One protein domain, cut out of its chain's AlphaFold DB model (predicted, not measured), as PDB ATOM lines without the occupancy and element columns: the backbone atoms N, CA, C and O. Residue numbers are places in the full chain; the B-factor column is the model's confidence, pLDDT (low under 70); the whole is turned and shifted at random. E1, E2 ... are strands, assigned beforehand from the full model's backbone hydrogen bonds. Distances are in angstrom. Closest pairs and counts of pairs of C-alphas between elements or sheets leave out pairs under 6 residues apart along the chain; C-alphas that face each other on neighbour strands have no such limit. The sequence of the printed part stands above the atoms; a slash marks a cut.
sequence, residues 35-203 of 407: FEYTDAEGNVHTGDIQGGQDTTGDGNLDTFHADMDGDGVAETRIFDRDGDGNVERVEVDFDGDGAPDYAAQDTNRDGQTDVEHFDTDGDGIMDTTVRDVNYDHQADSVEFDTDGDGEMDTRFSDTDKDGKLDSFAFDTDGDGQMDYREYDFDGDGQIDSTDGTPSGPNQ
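Overview. This is residues 35 to 203 of the 407 residues of a protein of Corynebacterium genitalium ATCC 33030 (UniProt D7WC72). With little regular structure, this is a long, twisted ribbon of short strands with loops along both sides; at one end E1 and E2 fold back over it. Of 169 printed residues, 59 are in strands E1 to E13, an all-strand meander, each the antiparallel neighbour of the one before. It is only just compact, close to loose, with a radius of gyration of the C-alphas of 18.5 A, spanning 54 by 31 by 31 A.

Along the chain. E2, residues 44 to 53, measures 23.3 A and bends by 84 degrees at residue 50. E1 is residues 35 to 38, from C-alpha 35 at (5.240, 65.037, 38.481); E3 63 to 67; E4 76 to 79; E5 89 to 92; E6 102 to 105; E7 115 to 118; E8 128 to 131; E9 141 to 144; E10 154 to 157; E11 167 to 170; E12 180 to 183; E13 193 to 196, ending with C-alpha 196 at (29.259, 31.617, 58.809).

Arrangement. In this folded sheet, bent back on itself, E1 and E2 face E4 to E13, with E3 the hinge. In hairpin E7 and E8, N 116 and O 130 are 2.8 A apart.

Size, cuts and confidence. The printed part has no cut. In the printed part 40 residues have pLDDT under 70, among them residues 183 to 203.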
ATOM      1  N   PHE A  35       3.991  65.781  38.482       72.75
ATOM      2  CA  PHE A  35       5.240  65.037  38.481       72.75
ATOM      3  C   PHE A  35       5.021  63.660  37.842       72.75
ATOM      4  O   PHE A  35       3.906  63.132  37.904       72.75
ATOM      5  N   GLU A  36       6.073  63.127  37.218       78.62
ATOM      6  CA  GLU A  36       6.141  61.751  36.727       78.62
ATOM      7  C   GLU A  36       7.391  61.081  37.326       78.62
ATOM      8  O   GLU A  36       8.462  61.683  37.248       78.62
ATOM      9  N   TYR A  37       7.271  59.877  37.895       76.06
ATOM     10  CA  TYR A  37       8.419  58.978  38.111       76.06
ATOM     11  C   TYR A  37       8.168  57.636  37.456       76.06
ATOM     12  O   TYR A  37       7.026  57.301  37.138       76.06
ATOM     13  N   THR A  38       9.250  56.897  37.266       79.75
ATOM     14  CA  THR A  38       9.235  55.527  36.778       79.75
ATOM     15  C   THR A  38       9.675  54.623  37.925       79.75
ATOM     16  O   THR A  38      10.712  54.910  38.518       79.75
ATOM     17  N   ASP A  39       8.868  53.615  38.263       67.00
ATOM     18  CA  ASP A  39       9.239  52.591  39.254       67.00
ATOM     19  C   ASP A  39      10.274  51.600  38.694       67.00
ATOM     20  O   ASP A  39      10.637  51.683  37.510       67.00
ATOM     21  N   ALA A  40      10.746  50.679  39.541       64.25
ATOM     22  CA  ALA A  40      11.752  49.686  39.170       64.25
ATOM     23  C   ALA A  40      11.290  48.788  38.009       64.25
ATOM     24  O   ALA A  40      12.094  48.413  37.161       64.25
ATOM     25  N   GLU A  41       9.987  48.527  37.864       70.00
ATOM     26  CA  GLU A  41       9.442  47.751  36.742       70.00
ATOM     27  C   GLU A  41       9.192  48.574  35.462       70.00
ATOM     28  O   GLU A  41       8.643  48.066  34.470       70.00
ATOM     29  N   GLY A  42       9.552  49.858  35.446       70.88
ATOM     30  CA  GLY A  42       9.400  50.717  34.274       70.88
ATOM     31  C   GLY A  42       7.998  51.327  34.105       70.88
ATOM     32  O   GLY A  42       7.681  51.883  33.039       70.88
ATOM     33  N   ASN A  43       7.117  51.232  35.103       75.50
ATOM     34  CA  ASN A  43       5.806  51.870  35.085       75.50
ATOM     35  C   ASN A  43       5.917  53.349  35.446       75.50
ATOM     36  O   ASN A  43       6.496  53.746  36.451       75.50
ATOM     37  N   VAL A  44       5.266  54.183  34.637       81.94
ATOM     38  CA  VAL A  44       5.220  55.626  34.873       81.94
ATOM     39  C   VAL A  44       4.037  55.976  35.771       81.94
ATOM     40  O   VAL A  44       2.874  55.830  35.378       81.94
ATOM     41  N   HIS A  45       4.343  56.532  36.934       76.06
ATOM     42  CA  HIS A  45       3.398  57.070  37.904       76.06
ATOM     43  C   HIS A  45       3.271  58.578  37.746       76.06
ATOM     44  O   HIS A  45       4.220  59.261  37.376       76.06
ATOM     45  N   THR A  46       2.080  59.121  37.996       81.44
ATOM     46  CA  THR A  46       1.793  60.551  37.802       81.44
ATOM     47  C   THR A  46       0.956  61.115  38.942       81.44
ATOM     48  O   THR A  46      -0.080  60.546  39.264       81.44
ATOM     49  N   GLY A  47       1.347  62.273  39.483       79.19
ATOM     50  CA  GLY A  47       0.633  62.930  40.590       79.19
ATOM     51  C   GLY A  47       0.544  64.449  40.446       79.19
ATOM     52  O   GLY A  47       1.437  65.081  39.870       79.19
ATOM     53  N   ASP A  48      -0.535  65.042  40.961       84.62
ATOM     54  CA  ASP A  48      -0.766  66.490  40.967       84.62
ATOM     55  C   ASP A  48      -0.036  67.139  42.155       84.62
ATOM     56  O   ASP A  48      -0.223  66.763  43.309       84.62
ATOM     57  N   ILE A  49       0.786  68.162  41.903       84.50
ATOM     58  CA  ILE A  49       1.587  68.785  42.966       84.50
ATOM     59  C   ILE A  49       0.728  69.748  43.795       84.50
ATOM     60  O   ILE A  49       0.236  70.767  43.296       84.50
ATOM     61  N   GLN A  50       0.620  69.475  45.097       86.62
ATOM     62  CA  GLN A  50      -0.092  70.317  46.066       86.62
ATOM     63  C   GLN A  50       0.820  71.365  46.719       86.62
ATOM     64  O   GLN A  50       0.354  72.417  47.176       86.62
ATOM     65  N   GLY A  51       2.132  71.121  46.746       83.25
ATOM     66  CA  GLY A  51       3.108  72.060  47.288       83.25
ATOM     67  C   GLY A  51       4.550  71.597  47.124       83.25
ATOM     68  O   GLY A  51       4.814  70.475  46.708       83.25
ATOM     69  N   GLY A  52       5.495  72.467  47.473       84.25
ATOM     70  CA  GLY A  52       6.910  72.114  47.499       84.25
ATOM     71  C   GLY A  52       7.709  72.933  48.506       84.25
ATOM     72  O   GLY A  52       7.241  73.959  49.012       84.25
ATOM     73  N   GLN A  53       8.897  72.437  48.825       86.69
ATOM     74  CA  GLN A  53       9.830  72.963  49.811       86.69
ATOM     75  C   GLN A  53      11.239  73.040  49.201       86.69
ATOM     76  O   GLN A  53      11.574  72.292  48.288       86.69
ATOM     77  N   ASP A  54      12.021  74.006  49.682       83.69
ATOM     78  CA  ASP A  54      13.446  74.194  49.378       83.69
ATOM     79  C   ASP A  54      14.229  73.689  50.596       83.69
ATOM     80  O   ASP A  54      14.398  74.412  51.588       83.69
ATOM     81  N   THR A  55      14.589  72.409  50.572       83.19
ATOM     82  CA  THR A  55      15.242  71.707  51.681       83.19
ATOM     83  C   THR A  55      16.754  71.953  51.679       83.19
ATOM     84  O   THR A  55      17.379  72.008  52.743       83.19
ATOM     85  N   THR A  56      17.350  72.173  50.510       79.44
ATOM     86  CA  THR A  56      18.776  72.483  50.329       79.44
ATOM     87  C   THR A  56      19.116  73.950  50.623       79.44
ATOM     88  O   THR A  56      20.259  74.271  50.966       79.44
ATOM     89  N   GLY A  57      18.131  74.848  50.575       81.44
ATOM     90  CA  GLY A  57      18.256  76.277  50.861       81.44
ATOM     91  C   GLY A  57      18.903  77.082  49.733       81.44
ATOM     92  O   GLY A  57      19.461  78.161  49.994       81.44
ATOM     93  N   ASP A  58      18.891  76.562  48.508       79.06
ATOM     94  CA  ASP A  58      19.524  77.183  47.343       79.06
ATOM     95  C   ASP A  58      18.591  78.171  46.605       79.06
ATOM     96  O   ASP A  58      19.050  78.987  45.791       79.06
ATOM     97  N   GLY A  59      17.309  78.192  46.982       78.94
ATOM     98  CA  GLY A  59      16.264  79.041  46.424       78.94
ATOM     99  C   GLY A  59      15.418  78.383  45.331       78.94
ATOM    100  O   GLY A  59      14.496  79.047  44.841       78.94
ATOM    101  N   ASN A  60      15.707  77.138  44.956       81.62
ATOM    102  CA  ASN A  60      14.871  76.287  44.117       81.62
ATOM    103  C   ASN A  60      14.100  75.297  45.003       81.62
ATOM    104  O   ASN A  60      14.515  74.994  46.113       81.62
ATOM    105  N   LEU A  61      12.929  74.848  44.548       82.06
ATOM    106  CA  LEU A  61      12.230  73.771  45.251       82.06
ATOM    107  C   LEU A  61      12.870  72.445  44.852       82.06
ATOM    108  O   LEU A  61      13.096  72.241  43.663       82.06
ATOM    109  N   ASP A  62      13.099  71.585  45.836       82.81
ATOM    110  CA  ASP A  62      13.743  70.274  45.681       82.81
ATOM    111  C   ASP A  62      12.943  69.135  46.331       82.81
ATOM    112  O   ASP A  62      13.297  67.965  46.236       82.81
ATOM    113  N   THR A  63      11.864  69.476  47.037       84.75
ATOM    114  CA  THR A  63      10.984  68.517  47.697       84.75
ATOM    115  C   THR A  63       9.546  68.867  47.352       84.75
ATOM    116  O   THR A  63       9.082  69.963  47.670       84.75
ATOM    117  N   PHE A  64       8.806  67.956  46.737       86.75
ATOM    118  CA  PHE A  64       7.428  68.170  46.303       86.75
ATOM    119  C   PHE A  64       6.474  67.258  47.067       86.75
ATOM    120  O   PHE A  64       6.853  66.186  47.516       86.75
ATOM    121  N   HIS A  65       5.243  67.726  47.263       86.38
ATOM    122  CA  HIS A  65       4.158  66.943  47.847       86.38
ATOM    123  C   HIS A  65       3.093  66.772  46.770       86.38
ATOM    124  O   HIS A  65       2.577  67.782  46.268       86.38
ATOM    125  N   ALA A  66       2.805  65.530  46.400       84.94
ATOM    126  CA  ALA A  66       1.888  65.182  45.328       84.94
ATOM    127  C   ALA A  66       0.685  64.390  45.845       84.94
ATOM    128  O   ALA A  66       0.777  63.661  46.827       84.94
ATOM    129  N   ASP A  67      -0.423  64.614  45.153       82.31
ATOM    130  CA  ASP A  67      -1.718  63.961  45.291       82.31
ATOM    131  C   ASP A  67      -1.881  63.031  44.083       82.31
ATOM    132  O   ASP A  67      -1.945  63.505  42.937       82.31
ATOM    133  N   MET A  68      -1.832  61.720  44.311       77.25
ATOM    134  CA  MET A  68      -1.898  60.716  43.247       77.25
ATOM    135  C   MET A  68      -3.330  60.247  42.997       77.25
ATOM    136  O   MET A  68      -3.679  59.924  41.854       77.25
ATOM    137  N   ASP A  69      -4.180  60.225  44.023       77.88
ATOM    138  CA  ASP A  69      -5.556  59.729  43.915       77.88
ATOM    139  C   ASP A  69      -6.598  60.808  43.533       77.88
ATOM    140  O   ASP A  69      -7.710  60.500  43.070       77.88
ATOM    141  N   GLY A  70      -6.209  62.079  43.614       79.88
ATOM    142  CA  GLY A  70      -6.982  63.257  43.241       79.88
ATOM    143  C   GLY A  70      -7.989  63.713  44.299       79.88
ATOM    144  O   GLY A  70      -8.968  64.395  43.944       79.88
ATOM    145  N   ASP A  71      -7.824  63.325  45.564       79.31
ATOM    146  CA  ASP A  71      -8.720  63.710  46.655       79.31
ATOM    147  C   ASP A  71      -8.426  65.111  47.242       79.31
ATOM    148  O   ASP A  71      -9.298  65.725  47.884       79.31
ATOM    149  N   GLY A  72      -7.267  65.686  46.910       78.00
ATOM    150  CA  GLY A  72      -6.808  67.010  47.321       78.00
ATOM    151  C   GLY A  72      -5.967  67.037  48.601       78.00
ATOM    152  O   GLY A  72      -5.649  68.137  49.076       78.00
ATOM    153  N   VAL A  73      -5.646  65.885  49.180       78.00
ATOM    154  CA  VAL A  73      -4.600  65.677  50.186       78.00
ATOM    155  C   VAL A  73      -3.363  65.149  49.457       78.00
ATOM    156  O   VAL A  73      -3.482  64.618  48.371       78.00
ATOM    157  N   ALA A  74      -2.170  65.430  49.979       82.94
ATOM    158  CA  ALA A  74      -0.945  64.879  49.411       82.94
ATOM    159  C   ALA A  74      -0.433  63.769  50.325       82.94
ATOM    160  O   ALA A  74      -0.190  64.026  51.506       82.94
ATOM    161  N   GLU A  75      -0.258  62.599  49.738       82.81
ATOM    162  CA  GLU A  75       0.214  61.339  50.303       82.81
ATOM    163  C   GLU A  75       1.637  61.016  49.835       82.81
ATOM    164  O   GLU A  75       2.348  60.239  50.461       82.81
ATOM    165  N   THR A  76       2.101  61.650  48.756       84.75
ATOM    166  CA  THR A  76       3.428  61.392  48.197       84.75
ATOM    167  C   THR A  76       4.373  62.552  48.468       84.75
ATOM    168  O   THR A  76       4.060  63.711  48.182       84.75
ATOM    169  N   ARG A  77       5.578  62.246  48.948       87.19
ATOM    170  CA  ARG A  77       6.729  63.150  48.988       87.19
ATOM    171  C   ARG A  77       7.752  62.731  47.938       87.19
ATOM    172  O   ARG A  77       8.091  61.565  47.822       87.19
ATOM    173  N   ILE A  78       8.236  63.695  47.167       87.00
ATOM    174  CA  ILE A  78       9.154  63.480  46.042       87.00
ATOM    175  C   ILE A  78      10.370  64.368  46.231       87.00
ATOM    176  O   ILE A  78      10.215  65.546  46.565       87.00
ATOM    177  N   PHE A  79      11.553  63.827  45.981       87.25
ATOM    178  CA  PHE A  79      12.824  64.524  46.095       87.25
ATOM    179  C   PHE A  79      13.491  64.612  44.714       87.25
ATOM    180  O   PHE A  79      13.628  63.602  44.032       87.25
ATOM    181  N   ASP A  80      13.841  65.841  44.328       84.75
ATOM    182  CA  ASP A  80      14.656  66.219  43.158       84.75
ATOM    183  C   ASP A  80      15.714  67.203  43.679       84.75
ATOM    184  O   ASP A  80      15.541  68.429  43.661       84.75
ATOM    185  N   ARG A  81      16.745  66.668  44.337       83.19
ATOM    186  CA  ARG A  81      17.681  67.457  45.147       83.19
ATOM    187  C   ARG A  81      18.655  68.247  44.294       83.19
ATOM    188  O   ARG A  81      19.105  69.313  44.732       83.19
ATOM    189  N   ASP A  82      19.039  67.722  43.139       80.88
ATOM    190  CA  ASP A  82      19.950  68.421  42.238       80.88
ATOM    191  C   ASP A  82      19.246  69.269  41.162       80.88
ATOM    192  O   ASP A  82      19.894  70.119  40.530       80.88
ATOM    193  N   GLY A  83      17.913  69.180  41.081       78.31
ATOM    194  CA  GLY A  83      17.058  70.052  40.285       78.31
ATOM    195  C   GLY A  83      17.155  69.769  38.790       78.31
ATOM    196  O   GLY A  83      16.956  70.688  37.976       78.31
ATOM    197  N   ASP A  84      17.552  68.553  38.418       78.56
ATOM    198  CA  ASP A  84      17.692  68.129  37.031       78.56
ATOM    199  C   ASP A  84      16.370  67.621  36.422       78.56
ATOM    200  O   ASP A  84      16.228  67.611  35.190       78.56
ATOM    201  N   GLY A  85      15.371  67.366  37.273       75.94
ATOM    202  CA  GLY A  85      14.030  66.923  36.912       75.94
ATOM    203  C   GLY A  85      13.843  65.406  36.886       75.94
ATOM    204  O   GLY A  85      12.739  64.973  36.550       75.94
ATOM    205  N   ASN A  86      14.876  64.629  37.209       81.56
ATOM    206  CA  ASN A  86      14.762  63.226  37.584       81.56
ATOM    207  C   ASN A  86      14.511  63.137  39.095       81.56
ATOM    208  O   ASN A  86      14.773  64.079  39.839       81.56
ATOM    209  N   VAL A  87      13.944  62.025  39.548       81.88
ATOM    210  CA  VAL A  87      13.623  61.844  40.964       81.88
ATOM    211  C   VAL A  87      14.619  60.917  41.594       81.88
ATOM    212  O   VAL A  87      14.727  59.785  41.156       81.88
ATOM    213  N   GLU A  88      15.289  61.375  42.650       84.75
ATOM    214  CA  GLU A  88      16.218  60.516  43.385       84.75
ATOM    215  C   GLU A  88      15.519  59.715  44.483       84.75
ATOM    216  O   GLU A  88      16.038  58.699  44.936       84.75
ATOM    217  N   ARG A  89      14.361  60.188  44.965       88.38
ATOM    218  CA  ARG A  89      13.569  59.465  45.964       88.38
ATOM    219  C   ARG A  89      12.094  59.835  45.907       88.38
ATOM    220  O   ARG A  89      11.735  61.011  45.801       88.38
ATOM    221  N   VAL A  90      11.240  58.842  46.095       86.94
ATOM    222  CA  VAL A  90       9.806  58.995  46.337       86.94
ATOM    223  C   VAL A  90       9.429  58.278  47.632       86.94
ATOM    224  O   VAL A  90       9.992  57.245  47.962       86.94
ATOM    225  N   GLU A  91       8.513  58.857  48.396       89.06
ATOM    226  CA  GLU A  91       7.938  58.290  49.619       89.06
ATOM    227  C   GLU A  91       6.415  58.435  49.529       89.06
ATOM    228  O   GLU A  91       5.929  59.520  49.203       89.06
ATOM    229  N   VAL A  92       5.660  57.378  49.811       84.56
ATOM    230  CA  VAL A  92       4.193  57.331  49.733       84.56
ATOM    231  C   VAL A  92       3.634  56.881  51.080       84.56
ATOM    232  O   VAL A  92       4.100  55.898  51.635       84.56
ATOM    233  N   ASP A  93       2.653  57.618  51.591       82.94
ATOM    234  CA  ASP A  93       1.930  57.392  52.851       82.94
ATOM    235  C   ASP A  93       0.450  57.132  52.508       82.94
ATOM    236  O   ASP A  93      -0.352  58.061  52.376       82.94
ATOM    237  N   PHE A  94       0.106  55.873  52.231       79.44
ATOM    238  CA  PHE A  94      -1.217  55.450  51.768       79.44
ATOM    239  C   PHE A  94      -2.305  55.626  52.825       79.44
ATOM    240  O   PHE A  94      -3.473  55.830  52.466       79.44
ATOM    241  N   ASP A  95      -1.969  55.500  54.108       79.19
ATOM    242  CA  ASP A  95      -2.948  55.546  55.193       79.19
ATOM    243  C   ASP A  95      -3.092  56.939  55.848       79.19
ATOM    244  O   ASP A  95      -4.103  57.231  56.510       79.19
ATOM    245  N   GLY A  96      -2.160  57.846  55.547       81.50
ATOM    246  CA  GLY A  96      -2.154  59.246  55.943       81.50
ATOM    247  C   GLY A  96      -1.768  59.470  57.403       81.50
ATOM    248  O   GLY A  96      -2.177  60.491  57.988       81.50
ATOM    249  N   ASP A  97      -1.061  58.530  58.029       79.44
ATOM    250  CA  ASP A  97      -0.644  58.625  59.424       79.44
ATOM    251  C   ASP A  97       0.642  59.457  59.629       79.44
ATOM    252  O   ASP A  97       0.898  59.966  60.736       79.44
ATOM    253  N   GLY A  98       1.362  59.730  58.539       81.38
ATOM    254  CA  GLY A  98       2.583  60.521  58.486       81.38
ATOM    255  C   GLY A  98       3.878  59.709  58.421       81.38
ATOM    256  O   GLY A  98       4.940  60.340  58.309       81.38
ATOM    257  N   ALA A  99       3.821  58.381  58.501       83.25
ATOM    258  CA  ALA A  99       4.898  57.469  58.141       83.25
ATOM    259  C   ALA A  99       4.711  56.996  56.685       83.25
ATOM    260  O   ALA A  99       3.587  56.857  56.220       83.25
ATOM    261  N   PRO A 100       5.790  56.857  55.899       80.75
ATOM    262  CA  PRO A 100       5.676  56.305  54.555       80.75
ATOM    263  C   PRO A 100       5.496  54.783  54.607       80.75
ATOM    264  O   PRO A 100       6.284  54.116  55.262       80.75
ATOM    265  N   ASP A 101       4.532  54.267  53.847       77.81
ATOM    266  CA  ASP A 101       4.301  52.832  53.629       77.81
ATOM    267  C   ASP A 101       5.166  52.264  52.490       77.81
ATOM    268  O   ASP A 101       5.389  51.062  52.367       77.81
ATOM    269  N   TYR A 102       5.596  53.138  51.580       83.12
ATOM    270  CA  TYR A 102       6.440  52.789  50.442       83.12
ATOM    271  C   TYR A 102       7.463  53.888  50.207       83.12
ATOM    272  O   TYR A 102       7.148  55.082  50.278       83.12
ATOM    273  N   ALA A 103       8.692  53.505  49.894       86.88
ATOM    274  CA  ALA A 103       9.709  54.438  49.449       86.88
ATOM    275  C   ALA A 103      10.540  53.824  48.332       86.88
ATOM    276  O   ALA A 103      10.989  52.700  48.461       86.88
ATOM    277  N   ALA A 104      10.814  54.580  47.276       85.44
ATOM    278  CA  ALA A 104      11.717  54.142  46.219       85.44
ATOM    279  C   ALA A 104      12.822  55.169  45.981       85.44
ATOM    280  O   ALA A 104      12.637  56.366  46.231       85.44
ATOM    281  N   GLN A 105      13.987  54.699  45.550       90.50
ATOM    282  CA  GLN A 105      15.206  55.482  45.375       90.50
ATOM    283  C   GLN A 105      15.832  55.190  44.017       90.50
ATOM    284  O   GLN A 105      15.803  54.058  43.557       90.50
ATOM    285  N   ASP A 106      16.383  56.226  43.396       85.50
ATOM    286  CA  ASP A 106      17.191  56.148  42.175       85.50
ATOM    287  C   ASP A 106      18.637  56.488  42.566       85.50
ATOM    288  O   ASP A 106      19.021  57.655  42.744       85.50
ATOM    289  N   THR A 107      19.421  55.443  42.815       84.38
ATOM    290  CA  THR A 107      20.798  55.523  43.302       84.38
ATOM    291  C   THR A 107      21.752  55.895  42.168       84.38
ATOM    292  O   THR A 107      22.696  56.673  42.380       84.38
ATOM    293  N   ASN A 108      21.492  55.398  40.955       79.50
ATOM    294  CA  ASN A 108      22.334  55.625  39.778       79.50
ATOM    295  C   ASN A 108      22.046  56.959  39.041       79.50
ATOM    296  O   ASN A 108      22.893  57.445  38.276       79.50
ATOM    297  N   ARG A 109      20.913  57.603  39.348       83.25
ATOM    298  CA  ARG A 109      20.384  58.859  38.785       83.25
ATOM    299  C   ARG A 109      20.096  58.814  37.294       83.25
ATOM    300  O   ARG A 109      20.374  59.784  36.571       83.25
ATOM    301  N   ASP A 110      19.583  57.697  36.804       79.69
ATOM    302  CA  ASP A 110      19.169  57.551  35.412       79.69
ATOM    303  C   ASP A 110      17.704  57.969  35.163       79.69
ATOM    304  O   ASP A 110      17.301  58.141  34.003       79.69
ATOM    305  N   GLY A 111      16.953  58.239  36.238       80.06
ATOM    306  CA  GLY A 111      15.543  58.614  36.236       80.06
ATOM    307  C   GLY A 111      14.572  57.454  36.478       80.06
ATOM    308  O   GLY A 111      13.358  57.663  36.340       80.06
ATOM    309  N   GLN A 112      15.072  56.263  36.802       84.25
ATOM    310  CA  GLN A 112      14.312  55.086  37.216       84.25
ATOM    311  C   GLN A 112      14.787  54.652  38.603       84.25
ATOM    312  O   GLN A 112      15.969  54.731  38.911       84.25
ATOM    313  N   THR A 113      13.866  54.226  39.463       79.25
ATOM    314  CA  THR A 113      14.241  53.772  40.806       79.25
ATOM    315  C   THR A 113      14.834  52.368  40.762       79.25
ATOM    316  O   THR A 113      14.303  51.510  40.065       79.25
ATOM    317  N   ASP A 114      15.895  52.143  41.531       83.81
ATOM    318  CA  ASP A 114      16.657  50.890  41.625       83.81
ATOM    319  C   ASP A 114      16.575  50.237  43.016       83.81
ATOM    320  O   ASP A 114      16.948  49.080  43.198       83.81
ATOM    321  N   VAL A 115      16.036  50.952  44.004       85.50
ATOM    322  CA  VAL A 115      15.772  50.417  45.342       85.50
ATOM    323  C   VAL A 115      14.352  50.761  45.753       85.50
ATOM    324  O   VAL A 115      13.958  51.927  45.704       85.50
ATOM    325  N   GLU A 116      13.602  49.772  46.220       83.62
ATOM    326  CA  GLU A 116      12.251  49.932  46.748       83.62
ATOM    327  C   GLU A 116      12.158  49.405  48.179       83.62
ATOM    328  O   GLU A 116      12.749  48.392  48.521       83.62
ATOM    329  N   HIS A 117      11.406  50.095  49.024       85.56
ATOM    330  CA  HIS A 117      11.159  49.750  50.416       85.56
ATOM    331  C   HIS A 117       9.657  49.723  50.671       85.56
ATOM    332  O   HIS A 117       8.930  50.595  50.180       85.56
ATOM    333  N   PHE A 118       9.217  48.770  51.484       82.56
ATOM    334  CA  PHE A 118       7.827  48.582  51.867       82.56
ATOM    335  C   PHE A 118       7.717  48.414  53.382       82.56
ATOM    336  O   PHE A 118       8.532  47.734  53.998       82.56
ATOM    337  N   ASP A 119       6.687  49.021  53.956       77.56
ATOM    338  CA  ASP A 119       6.176  48.726  55.291       77.56
ATOM    339  C   ASP A 119       4.917  47.863  55.105       77.56
ATOM    340  O   ASP A 119       3.839  48.338  54.728       77.56
ATOM    341  N   THR A 120       5.077  46.549  55.238       77.25
ATOM    342  CA  THR A 120       4.025  45.574  54.939       77.25
ATOM    343  C   THR A 120       3.065  45.404  56.113       77.25
ATOM    344  O   THR A 120       1.892  45.041  55.911       77.25
ATOM    345  N   ASP A 121       3.534  45.637  57.338       75.88
ATOM    346  CA  ASP A 121       2.748  45.475  58.556       75.88
ATOM    347  C   ASP A 121       2.095  46.772  59.082       75.88
ATOM    348  O   ASP A 121       1.117  46.696  59.847       75.88
ATOM    349  N   GLY A 122       2.511  47.923  58.549       80.94
ATOM    350  CA  GLY A 122       1.943  49.251  58.764       80.94
ATOM    351  C   GLY A 122       2.288  49.831  60.131       80.94
ATOM    352  O   GLY A 122       1.422  50.445  60.774       80.94
ATOM    353  N   ASP A 123       3.488  49.561  60.645       78.25
ATOM    354  CA  ASP A 123       3.946  50.074  61.938       78.25
ATOM    355  C   ASP A 123       4.784  51.368  61.848       78.25
ATOM    356  O   ASP A 123       5.043  52.022  62.874       78.25
ATOM    357  N   GLY A 124       5.099  51.792  60.623       80.94
ATOM    358  CA  GLY A 124       5.866  52.979  60.274       80.94
ATOM    359  C   GLY A 124       7.371  52.738  60.126       80.94
ATOM    360  O   GLY A 124       8.121  53.718  60.002       80.94
ATOM    361  N   ILE A 125       7.822  51.484  60.182       80.06
ATOM    362  CA  ILE A 125       9.186  51.031  59.906       80.06
ATOM    363  C   ILE A 125       9.147  50.174  58.631       80.06
ATOM    364  O   ILE A 125       8.246  49.375  58.430       80.06
ATOM    365  N   MET A 126      10.110  50.374  57.727       77.94
ATOM    366  CA  MET A 126      10.172  49.589  56.489       77.94
ATOM    367  C   MET A 126      10.656  48.176  56.815       77.94
ATOM    368  O   MET A 126      11.761  48.040  57.333       77.94
ATOM    369  N   ASP A 127       9.862  47.164  56.470       76.94
ATOM    370  CA  ASP A 127      10.128  45.756  56.783       76.94
ATOM    371  C   ASP A 127      10.637  44.940  55.591       76.94
ATOM    372  O   ASP A 127      11.075  43.808  55.757       76.94
ATOM    373  N   THR A 128      10.567  45.499  54.383       77.50
ATOM    374  CA  THR A 128      10.982  44.821  53.157       77.50
ATOM    375  C   THR A 128      11.741  45.794  52.267       77.50
ATOM    376  O   THR A 128      11.264  46.902  52.019       77.50
ATOM    377  N   THR A 129      12.892  45.382  51.736       85.44
ATOM    378  CA  THR A 129      13.636  46.134  50.713       85.44
ATOM    379  C   THR A 129      13.874  45.264  49.490       85.44
ATOM    380  O   THR A 129      14.185  44.092  49.617       85.44
ATOM    381  N   VAL A 130      13.743  45.829  48.299       82.44
ATOM    382  CA  VAL A 130      14.039  45.187  47.017       82.44
ATOM    383  C   VAL A 130      15.074  46.037  46.296       82.44
ATOM    384  O   VAL A 130      14.942  47.264  46.270       82.44
ATOM    385  N   ARG A 131      16.100  45.412  45.716       83.62
ATOM    386  CA  ARG A 131      17.152  46.109  44.966       83.62
ATOM    387  C   ARG A 131      17.364  45.483  43.598       83.62
ATOM    388  O   ARG A 131      17.397  44.263  43.472       83.62
ATOM    389  N   ASP A 132      17.569  46.347  42.619       79.75
ATOM    390  CA  ASP A 132      18.025  46.042  41.266       79.75
ATOM    391  C   ASP A 132      19.369  46.762  41.069       79.75
ATOM    392  O   ASP A 132      19.430  47.973  40.856       79.75
ATOM    393  N   VAL A 133      20.468  46.034  41.250       76.69
ATOM    394  CA  VAL A 133      21.838  46.564  41.198       76.69
ATOM    395  C   VAL A 133      22.324  46.659  39.754       76.69
ATOM    396  O   VAL A 133      23.090  47.567  39.414       76.69
ATOM    397  N   ASN A 134      21.876  45.736  38.904       69.12
ATOM    398  CA  ASN A 134      22.312  45.612  37.519       69.12
ATOM    399  C   ASN A 134      21.461  46.456  36.532       69.12
ATOM    400  O   ASN A 134      21.867  46.676  35.380       69.12
ATOM    401  N   TYR A 135      20.334  46.994  37.006       79.88
ATOM    402  CA  TYR A 135      19.383  47.857  36.302       79.88
ATOM    403  C   TYR A 135      18.689  47.180  35.111       79.88
ATOM    404  O   TYR A 135      18.426  47.823  34.080       79.88
ATOM    405  N   ASP A 136      18.422  45.877  35.208       72.94
ATOM    406  CA  ASP A 136      17.702  45.099  34.196       72.94
ATOM    407  C   ASP A 136      16.190  44.993  34.454       72.94
ATOM    408  O   ASP A 136      15.467  44.439  33.610       72.94
ATOM    409  N   HIS A 137      15.703  45.615  35.534       74.62
ATOM    410  CA  HIS A 137      14.324  45.583  36.015       74.62
ATOM    411  C   HIS A 137      13.893  44.235  36.609       74.62
ATOM    412  O   HIS A 137      12.692  43.932  36.655       74.62
ATOM    413  N   GLN A 138      14.848  43.414  37.033       72.50
ATOM    414  CA  GLN A 138      14.638  42.249  37.879       72.50
ATOM    415  C   GLN A 138      15.277  42.509  39.246       72.50
ATOM    416  O   GLN A 138      16.229  43.267  39.380       72.50
ATOM    417  N   ALA A 139      14.678  41.944  40.292       69.06
ATOM    418  CA  ALA A 139      15.214  42.100  41.634       69.06
ATOM    419  C   ALA A 139      16.451  41.211  41.780       69.06
ATOM    420  O   ALA A 139      16.316  39.993  41.734       69.06
ATOM    421  N   ASP A 140      17.605  41.829  42.009       69.25
ATOM    422  CA  ASP A 140      18.849  41.134  42.345       69.25
ATOM    423  C   ASP A 140      18.862  40.726  43.822       69.25
ATOM    424  O   ASP A 140      19.471  39.731  44.194       69.25
ATOM    425  N   SER A 141      18.200  41.491  44.699       77.06
ATOM    426  CA  SER A 141      18.070  41.108  46.109       77.06
ATOM    427  C   SER A 141      16.779  41.583  46.762       77.06
ATOM    428  O   SER A 141      16.197  42.609  46.393       77.06
ATOM    429  N   VAL A 142      16.333  40.813  47.756       77.44
ATOM    430  CA  VAL A 142      15.190  41.126  48.617       77.44
ATOM    431  C   VAL A 142      15.589  40.938  50.076       77.44
ATOM    432  O   VAL A 142      15.997  39.855  50.482       77.44
ATOM    433  N   GLU A 143      15.441  41.987  50.870       81.25
ATOM    434  CA  GLU A 143      15.745  42.043  52.298       81.25
ATOM    435  C   GLU A 143      14.451  42.112  53.108       81.25
ATOM    436  O   GLU A 143      13.483  42.740  52.672       81.25
ATOM    437  N   PHE A 144      14.454  41.509  54.294       77.38
ATOM    438  CA  PHE A 144      13.369  41.579  55.261       77.38
ATOM    439  C   PHE A 144      13.906  41.913  56.655       77.38
ATOM    440  O   PHE A 144      14.941  41.395  57.070       77.38
ATOM    441  N   ASP A 145      13.160  42.733  57.386       75.06
ATOM    442  CA  ASP A 145      13.280  42.916  58.831       75.06
ATOM    443  C   ASP A 145      12.176  42.082  59.497       75.06
ATOM    444  O   ASP A 145      10.999  42.450  59.524       75.06
ATOM    445  N   THR A 146      12.534  40.889  59.973       73.25
ATOM    446  CA  THR A 146      11.562  39.941  60.533       73.25
ATOM    447  C   THR A 146      11.206  40.263  61.985       73.25
ATOM    448  O   THR A 146      10.156  39.819  62.479       73.25
ATOM    449  N   ASP A 147      12.067  40.987  62.700       71.38
ATOM    450  CA  ASP A 147      11.896  41.279  64.120       71.38
ATOM    451  C   ASP A 147      11.342  42.687  64.423       71.38
ATOM    452  O   ASP A 147      10.838  42.918  65.538       71.38
ATOM    453  N   GLY A 148      11.282  43.541  63.399       75.94
ATOM    454  CA  GLY A 148      10.635  44.850  63.378       75.94
ATOM    455  C   GLY A 148      11.433  45.921  64.116       75.94
ATOM    456  O   GLY A 148      10.840  46.804  64.756       75.94
ATOM    457  N   ASP A 149      12.759  45.809  64.151       74.62
ATOM    458  CA  ASP A 149      13.624  46.777  64.824       74.62
ATOM    459  C   ASP A 149      14.168  47.890  63.906       74.62
ATOM    460  O   ASP A 149      14.632  48.931  64.404       74.62
ATOM    461  N   GLY A 150      13.967  47.735  62.597       75.38
ATOM    462  CA  GLY A 150      14.348  48.648  61.530       75.38
ATOM    463  C   GLY A 150      15.708  48.365  60.897       75.38
ATOM    464  O   GLY A 150      16.099  49.127  60.008       75.38
ATOM    465  N   GLU A 151      16.419  47.331  61.339       77.75
ATOM    466  CA  GLU A 151      17.590  46.775  60.666       77.75
ATOM    467  C   GLU A 151      17.179  45.460  59.970       77.75
ATOM    468  O   GLU A 151      16.403  44.669  60.495       77.75
ATOM    469  N   MET A 152      17.649  45.236  58.742       76.12
ATOM    470  CA  MET A 152      17.263  44.049  57.969       76.12
ATOM    471  C   MET A 152      17.993  42.817  58.512       76.12
ATOM    472  O   MET A 152      19.221  42.808  58.535       76.12
ATOM    473  N   ASP A 153      17.252  41.774  58.891       72.12
ATOM    474  CA  ASP A 153      17.801  40.549  59.495       72.12
ATOM    475  C   ASP A 153      17.877  39.362  58.529       72.12
ATOM    476  O   ASP A 153      18.511  38.348  58.813       72.12
ATOM    477  N   THR A 154      17.230  39.487  57.373       74.00
ATOM    478  CA  THR A 154      17.139  38.448  56.357       74.00
ATOM    479  C   THR A 154      17.377  39.056  54.989       74.00
ATOM    480  O   THR A 154      16.812  40.100  54.669       74.00
ATOM    481  N   ARG A 155      18.153  38.395  54.132       79.44
ATOM    482  CA  ARG A 155      18.282  38.798  52.727       79.44
ATOM    483  C   ARG A 155      18.378  37.588  51.806       79.44
ATOM    484  O   ARG A 155      18.919  36.555  52.177       79.44
ATOM    485  N   PHE A 156      17.811  37.729  50.619       76.31
ATOM    486  CA  PHE A 156      17.919  36.796  49.508       76.31
ATOM    487  C   PHE A 156      18.560  37.513  48.329       76.31
ATOM    488  O   PHE A 156      18.203  38.669  48.083       76.31
ATOM    489  N   SER A 157      19.422  36.825  47.586       75.88
ATOM    490  CA  SER A 157      20.053  37.368  46.384       75.88
ATOM    491  C   SER A 157      19.998  36.392  45.210       75.88
ATOM    492  O   SER A 157      19.866  35.183  45.393       75.88
ATOM    493  N   ASP A 158      20.036  36.967  44.015       67.44
ATOM    494  CA  ASP A 158      20.177  36.336  42.702       67.44
ATOM    495  C   ASP A 158      21.535  36.790  42.149       67.44
ATOM    496  O   ASP A 158      21.687  37.909  41.653       67.44
ATOM    497  N   THR A 159      22.562  35.976  42.383       65.44
ATOM    498  CA  THR A 159      23.962  36.318  42.103       65.44
ATOM    499  C   THR A 159      24.298  36.075  40.635       65.44
ATOM    500  O   THR A 159      24.977  36.903  40.014       65.44
ATOM    501  N   ASP A 160      23.747  34.996  40.072       61.75
ATOM    502  CA  ASP A 160      23.924  34.596  38.672       61.75
ATOM    503  C   ASP A 160      23.051  35.397  37.679       61.75
ATOM    504  O   ASP A 160      23.245  35.335  36.455       61.75
ATOM    505  N   LYS A 161      22.134  36.223  38.204       66.44
ATOM    506  CA  LYS A 161      21.250  37.145  37.472       66.44
ATOM    507  C   LYS A 161      20.301  36.414  36.520       66.44
ATOM    508  O   LYS A 161      19.919  36.948  35.465       66.44
ATOM    509  N   ASP A 162      19.908  35.185  36.852       62.12
ATOM    510  CA  ASP A 162      19.007  34.380  36.029       62.12
ATOM    511  C   ASP A 162      17.511  34.641  36.299       62.12
ATOM    512  O   ASP A 162      16.632  34.158  35.561       62.12
ATOM    513  N   GLY A 163      17.214  35.488  37.288       62.38
ATOM    514  CA  GLY A 163      15.875  35.830  37.756       62.38
ATOM    515  C   GLY A 163      15.350  34.874  38.832       62.38
ATOM    516  O   GLY A 163      14.135  34.866  39.096       62.38
ATOM    517  N   LYS A 164      16.204  34.021  39.410       62.81
ATOM    518  CA  LYS A 164      15.898  33.160  40.557       62.81
ATOM    519  C   LYS A 164      16.938  33.388  41.647       62.81
ATOM    520  O   LYS A 164      18.120  33.455  41.390       62.81
ATOM    521  N   LEU A 165      16.456  33.456  42.883       63.72
ATOM    522  CA  LEU A 165      17.310  33.625  44.055       63.72
ATOM    523  C   LEU A 165      18.131  32.347  44.283       63.72
ATOM    524  O   LEU A 165      17.537  31.268  44.356       63.72
ATOM    525  N   ASP A 166      19.446  32.499  44.414       64.69
ATOM    526  CA  ASP A 166      20.449  31.434  44.575       64.69
ATOM    527  C   ASP A 166      21.173  31.494  45.932       64.69
ATOM    528  O   ASP A 166      21.881  30.564  46.321       64.69
ATOM    529  N   SER A 167      20.975  32.569  46.697       68.88
ATOM    530  CA  SER A 167      21.621  32.753  47.993       68.88
ATOM    531  C   SER A 167      20.699  33.402  49.018       68.88
ATOM    532  O   SER A 167      19.798  34.188  48.714       68.88
ATOM    533  N   PHE A 168      20.917  33.033  50.275       74.81
ATOM    534  CA  PHE A 168      20.187  33.522  51.436       74.81
ATOM    535  C   PHE A 168      21.175  33.858  52.550       74.81
ATOM    536  O   PHE A 168      22.118  33.107  52.785       74.81
ATOM    537  N   ALA A 169      20.937  34.945  53.281       76.50
ATOM    538  CA  ALA A 169      21.690  35.277  54.481       76.50
ATOM    539  C   ALA A 169      20.809  35.726  55.644       76.50
ATOM    540  O   ALA A 169      19.693  36.224  55.459       76.50
ATOM    541  N   PHE A 170      21.368  35.581  56.843       73.69
ATOM    542  CA  PHE A 170      20.762  35.955  58.106       73.69
ATOM    543  C   PHE A 170      21.753  36.712  58.999       73.69
ATOM    544  O   PHE A 170      22.924  36.337  59.077       73.69
ATOM    545  N   ASP A 171      21.264  37.729  59.707       71.81
ATOM    546  CA  ASP A 171      21.976  38.398  60.797       71.81
ATOM    547  C   ASP A 171      21.502  37.796  62.121       71.81
ATOM    548  O   ASP A 171      20.423  38.097  62.642       71.81
ATOM    549  N   THR A 172      22.300  36.886  62.677       70.31
ATOM    550  CA  THR A 172      21.901  36.187  63.894       70.31
ATOM    551  C   THR A 172      22.093  36.993  65.171       70.31
ATOM    552  O   THR A 172      21.446  36.699  66.192       70.31
ATOM    553  N   ASP A 173      23.013  37.950  65.171       69.25
ATOM    554  CA  ASP A 173      23.379  38.685  66.373       69.25
ATOM    555  C   ASP A 173      22.743  40.081  66.471       69.25
ATOM    556  O   ASP A 173      22.730  40.659  67.572       69.25
ATOM    557  N   GLY A 174      22.061  40.504  65.401       71.12
ATOM    558  CA  GLY A 174      21.242  41.707  65.312       71.12
ATOM    559  C   GLY A 174      22.093  42.968  65.307       71.12
ATOM    560  O   GLY A 174      21.745  43.952  65.975       71.12
ATOM    561  N   ASP A 175      23.272  42.909  64.689       68.25
ATOM    562  CA  ASP A 175      24.181  44.045  64.574       68.25
ATOM    563  C   ASP A 175      24.110  44.777  63.222       68.25
ATOM    564  O   ASP A 175      24.716  45.849  63.079       68.25
ATOM    565  N   GLY A 176      23.284  44.268  62.304       68.25
ATOM    566  CA  GLY A 176      23.049  44.773  60.959       68.25
ATOM    567  C   GLY A 176      24.004  44.202  59.909       68.25
ATOM    568  O   GLY A 176      23.934  44.626  58.755       68.25
ATOM    569  N   GLN A 177      24.907  43.289  60.279       71.31
ATOM    570  CA  GLN A 177      25.775  42.552  59.358       71.31
ATOM    571  C   GLN A 177      25.343  41.085  59.314       71.31
ATOM    572  O   GLN A 177      25.163  40.441  60.342       71.31
ATOM    573  N   MET A 178      25.171  40.532  58.111       72.69
ATOM    574  CA  MET A 178      24.767  39.130  57.981       72.69
ATOM    575  C   MET A 178      25.935  38.211  58.367       72.69
ATOM    576  O   MET A 178      27.012  38.302  57.781       72.69
ATOM    577  N   ASP A 179      25.715  37.309  59.326       67.69
ATOM    578  CA  ASP A 179      26.744  36.424  59.897       67.69
ATOM    579  C   ASP A 179      26.588  34.945  59.500       67.69
ATOM    580  O   ASP A 179      27.384  34.087  59.910       67.69
ATOM    581  N   TYR A 180      25.553  34.644  58.716       72.25
ATOM    582  CA  TYR A 180      25.209  33.310  58.248       72.25
ATOM    583  C   TYR A 180      24.665  33.359  56.820       72.25
ATOM    584  O   TYR A 180      23.762  34.143  56.541       72.25
ATOM    585  N   ARG A 181      25.164  32.494  55.936       73.62
ATOM    586  CA  ARG A 181      24.772  32.405  54.523       73.62
ATOM    587  C   ARG A 181      24.527  30.967  54.096       73.62
ATOM    588  O   ARG A 181      25.248  30.068  54.512       73.62
ATOM    589  N   GLU A 182      23.530  30.752  53.249       73.62
ATOM    590  CA  GLU A 182      23.269  29.490  52.554       73.62
ATOM    591  C   GLU A 182      23.181  29.745  51.047       73.62
ATOM    592  O   GLU A 182      22.660  30.774  50.617       73.62
ATOM    593  N   TYR A 183      23.674  28.788  50.265       69.06
ATOM    594  CA  TYR A 183      23.719  28.839  48.806       69.06
ATOM    595  C   TYR A 183      22.965  27.641  48.216       69.06
ATOM    596  O   TYR A 183      23.108  26.519  48.709       69.06
ATOM    597  N   ASP A 184      22.173  27.892  47.177       64.88
ATOM    598  CA  ASP A 184      21.412  26.936  46.360       64.88
ATOM    599  C   ASP A 184      21.764  27.224  44.891       64.88
ATOM    600  O   ASP A 184      21.057  27.954  44.195       64.88
ATOM    601  N   PHE A 185      22.920  26.719  44.449       63.81
ATOM    602  CA  PHE A 185      23.520  27.079  43.160       63.81
ATOM    603  C   PHE A 185      22.747  26.490  41.977       63.81
ATOM    604  O   PHE A 185      22.794  27.024  40.873       63.81
ATOM    605  N   ASP A 186      22.038  25.376  42.179       59.81
ATOM    606  CA  ASP A 186      21.258  24.734  41.118       59.81
ATOM    607  C   ASP A 186      19.775  25.159  41.089       59.81
ATOM    608  O   ASP A 186      19.023  24.793  40.165       59.81
ATOM    609  N   GLY A 187      19.361  25.976  42.064       60.78
ATOM    610  CA  GLY A 187      18.017  26.518  42.209       60.78
ATOM    611  C   GLY A 187      16.955  25.433  42.396       60.78
ATOM    612  O   GLY A 187      15.807  25.602  41.942       60.78
ATOM    613  N   ASP A 188      17.320  24.284  42.979       58.28
ATOM    614  CA  ASP A 188      16.417  23.155  43.208       58.28
ATOM    615  C   ASP A 188      15.644  23.235  44.538       58.28
ATOM    616  O   ASP A 188      14.663  22.493  44.732       58.28
ATOM    617  N   GLY A 189      16.004  24.192  45.400       57.50
ATOM    618  CA  GLY A 189      15.428  24.415  46.721       57.50
ATOM    619  C   GLY A 189      16.096  23.608  47.837       57.50
ATOM    620  O   GLY A 189      15.550  23.557  48.947       57.50
ATOM    621  N   GLN A 190      17.211  22.928  47.565       58.91
ATOM    622  CA  GLN A 190      18.094  22.326  48.560       58.91
ATOM    623  C   GLN A 190      19.357  23.167  48.703       58.91
ATOM    624  O   GLN A 190      19.902  23.677  47.743       58.91
ATOM    625  N   ILE A 191      19.830  23.289  49.940       61.50
ATOM    626  CA  ILE A 191      21.051  24.035  50.226       61.50
ATOM    627  C   ILE A 191      22.268  23.189  49.853       61.50
ATOM    628  O   ILE A 191      22.453  22.101  50.413       61.50
ATOM    629  N   ASP A 192      23.099  23.734  48.973       60.44
ATOM    630  CA  ASP A 192      24.366  23.160  48.527       60.44
ATOM    631  C   ASP A 192      25.499  23.488  49.501       60.44
ATOM    632  O   ASP A 192      26.271  22.604  49.889       60.44
ATOM    633  N   SER A 193      25.577  24.751  49.936       64.25
ATOM    634  CA  SER A 193      26.636  25.231  50.828       64.25
ATOM    635  C   SER A 193      26.141  26.201  51.903       64.25
ATOM    636  O   SER A 193      25.062  26.783  51.818       64.25
ATOM    637  N   THR A 194      26.925  26.335  52.971       66.25
ATOM    638  CA  THR A 194      26.668  27.225  54.101       66.25
ATOM    639  C   THR A 194      27.975  27.841  54.581       66.25
ATOM    640  O   THR A 194      28.934  27.114  54.832       66.25
ATOM    641  N   ASP A 195      27.968  29.151  54.794       65.06
ATOM    642  CA  ASP A 195      29.084  29.927  55.333       65.06
ATOM    643  C   ASP A 195      28.638  30.697  56.594       65.06
ATOM    644  O   ASP A 195      27.479  31.100  56.704       65.06
ATOM    645  N   GLY A 196      29.532  30.871  57.572       63.91
ATOM    646  CA  GLY A 196      29.259  31.617  58.809       63.91
ATOM    647  C   GLY A 196      29.206  30.811  60.118       63.91
ATOM    648  O   GLY A 196      29.235  29.575  60.169       63.91
ATOM    649  N   THR A 197      29.172  31.525  61.250       55.34
ATOM    650  CA  THR A 197      29.300  30.911  62.587       55.34
ATOM    651  C   THR A 197      27.991  30.232  63.047       55.34
ATOM    652  O   THR A 197      26.894  30.616  62.655       55.34
ATOM    653  N   PRO A 198      28.037  29.170  63.884       47.25
ATOM    654  CA  PRO A 198      26.995  28.135  63.941       47.25
ATOM    655  C   PRO A 198      25.729  28.528  64.716       47.25
ATOM    656  O   PRO A 198      24.975  27.654  65.160       47.25
ATOM    657  N   SER A 199      25.477  29.819  64.925       53.41
ATOM    658  CA  SER A 199      24.165  30.277  65.366       53.41
ATOM    659  C   SER A 199      23.125  30.276  64.248       53.41
ATOM    660  O   SER A 199      22.044  30.766  64.503       53.41
ATOM    661  N   GLY A 200      23.378  29.636  63.100       50.91
ATOM    662  CA  GLY A 200      22.433  29.502  61.987       50.91
ATOM    663  C   GLY A 200      20.953  29.297  62.360       50.91
ATOM    664  O   GLY A 200      20.613  28.799  63.445       50.91
ATOM    665  N   PRO A 201      20.043  29.613  61.427       51.75
ATOM    666  CA  PRO A 201      18.672  30.017  61.681       51.75
ATOM    667  C   PRO A 201      17.944  29.046  62.601       51.75
ATOM    668  O   PRO A 201      18.022  27.808  62.483       51.75
ATOM    669  N   ASN A 202      17.214  29.619  63.552       51.25
ATOM    670  CA  ASN A 202      16.390  28.864  64.473       51.25
ATOM    671  C   ASN A 202      15.283  28.107  63.706       51.25
ATOM    672  O   ASN A 202      15.012  28.345  62.530       51.25
ATOM    673  N   GLN A 203      14.638  27.145  64.367       51.66
ATOM    674  CA  GLN A 203      13.641  26.290  63.714       51.66
ATOM    675  C   GLN A 203      12.463  27.085  63.111       51.66
ATOM    676  O   GLN A 203      11.887  26.637  62.128       51.66
TER     677      GLN A 203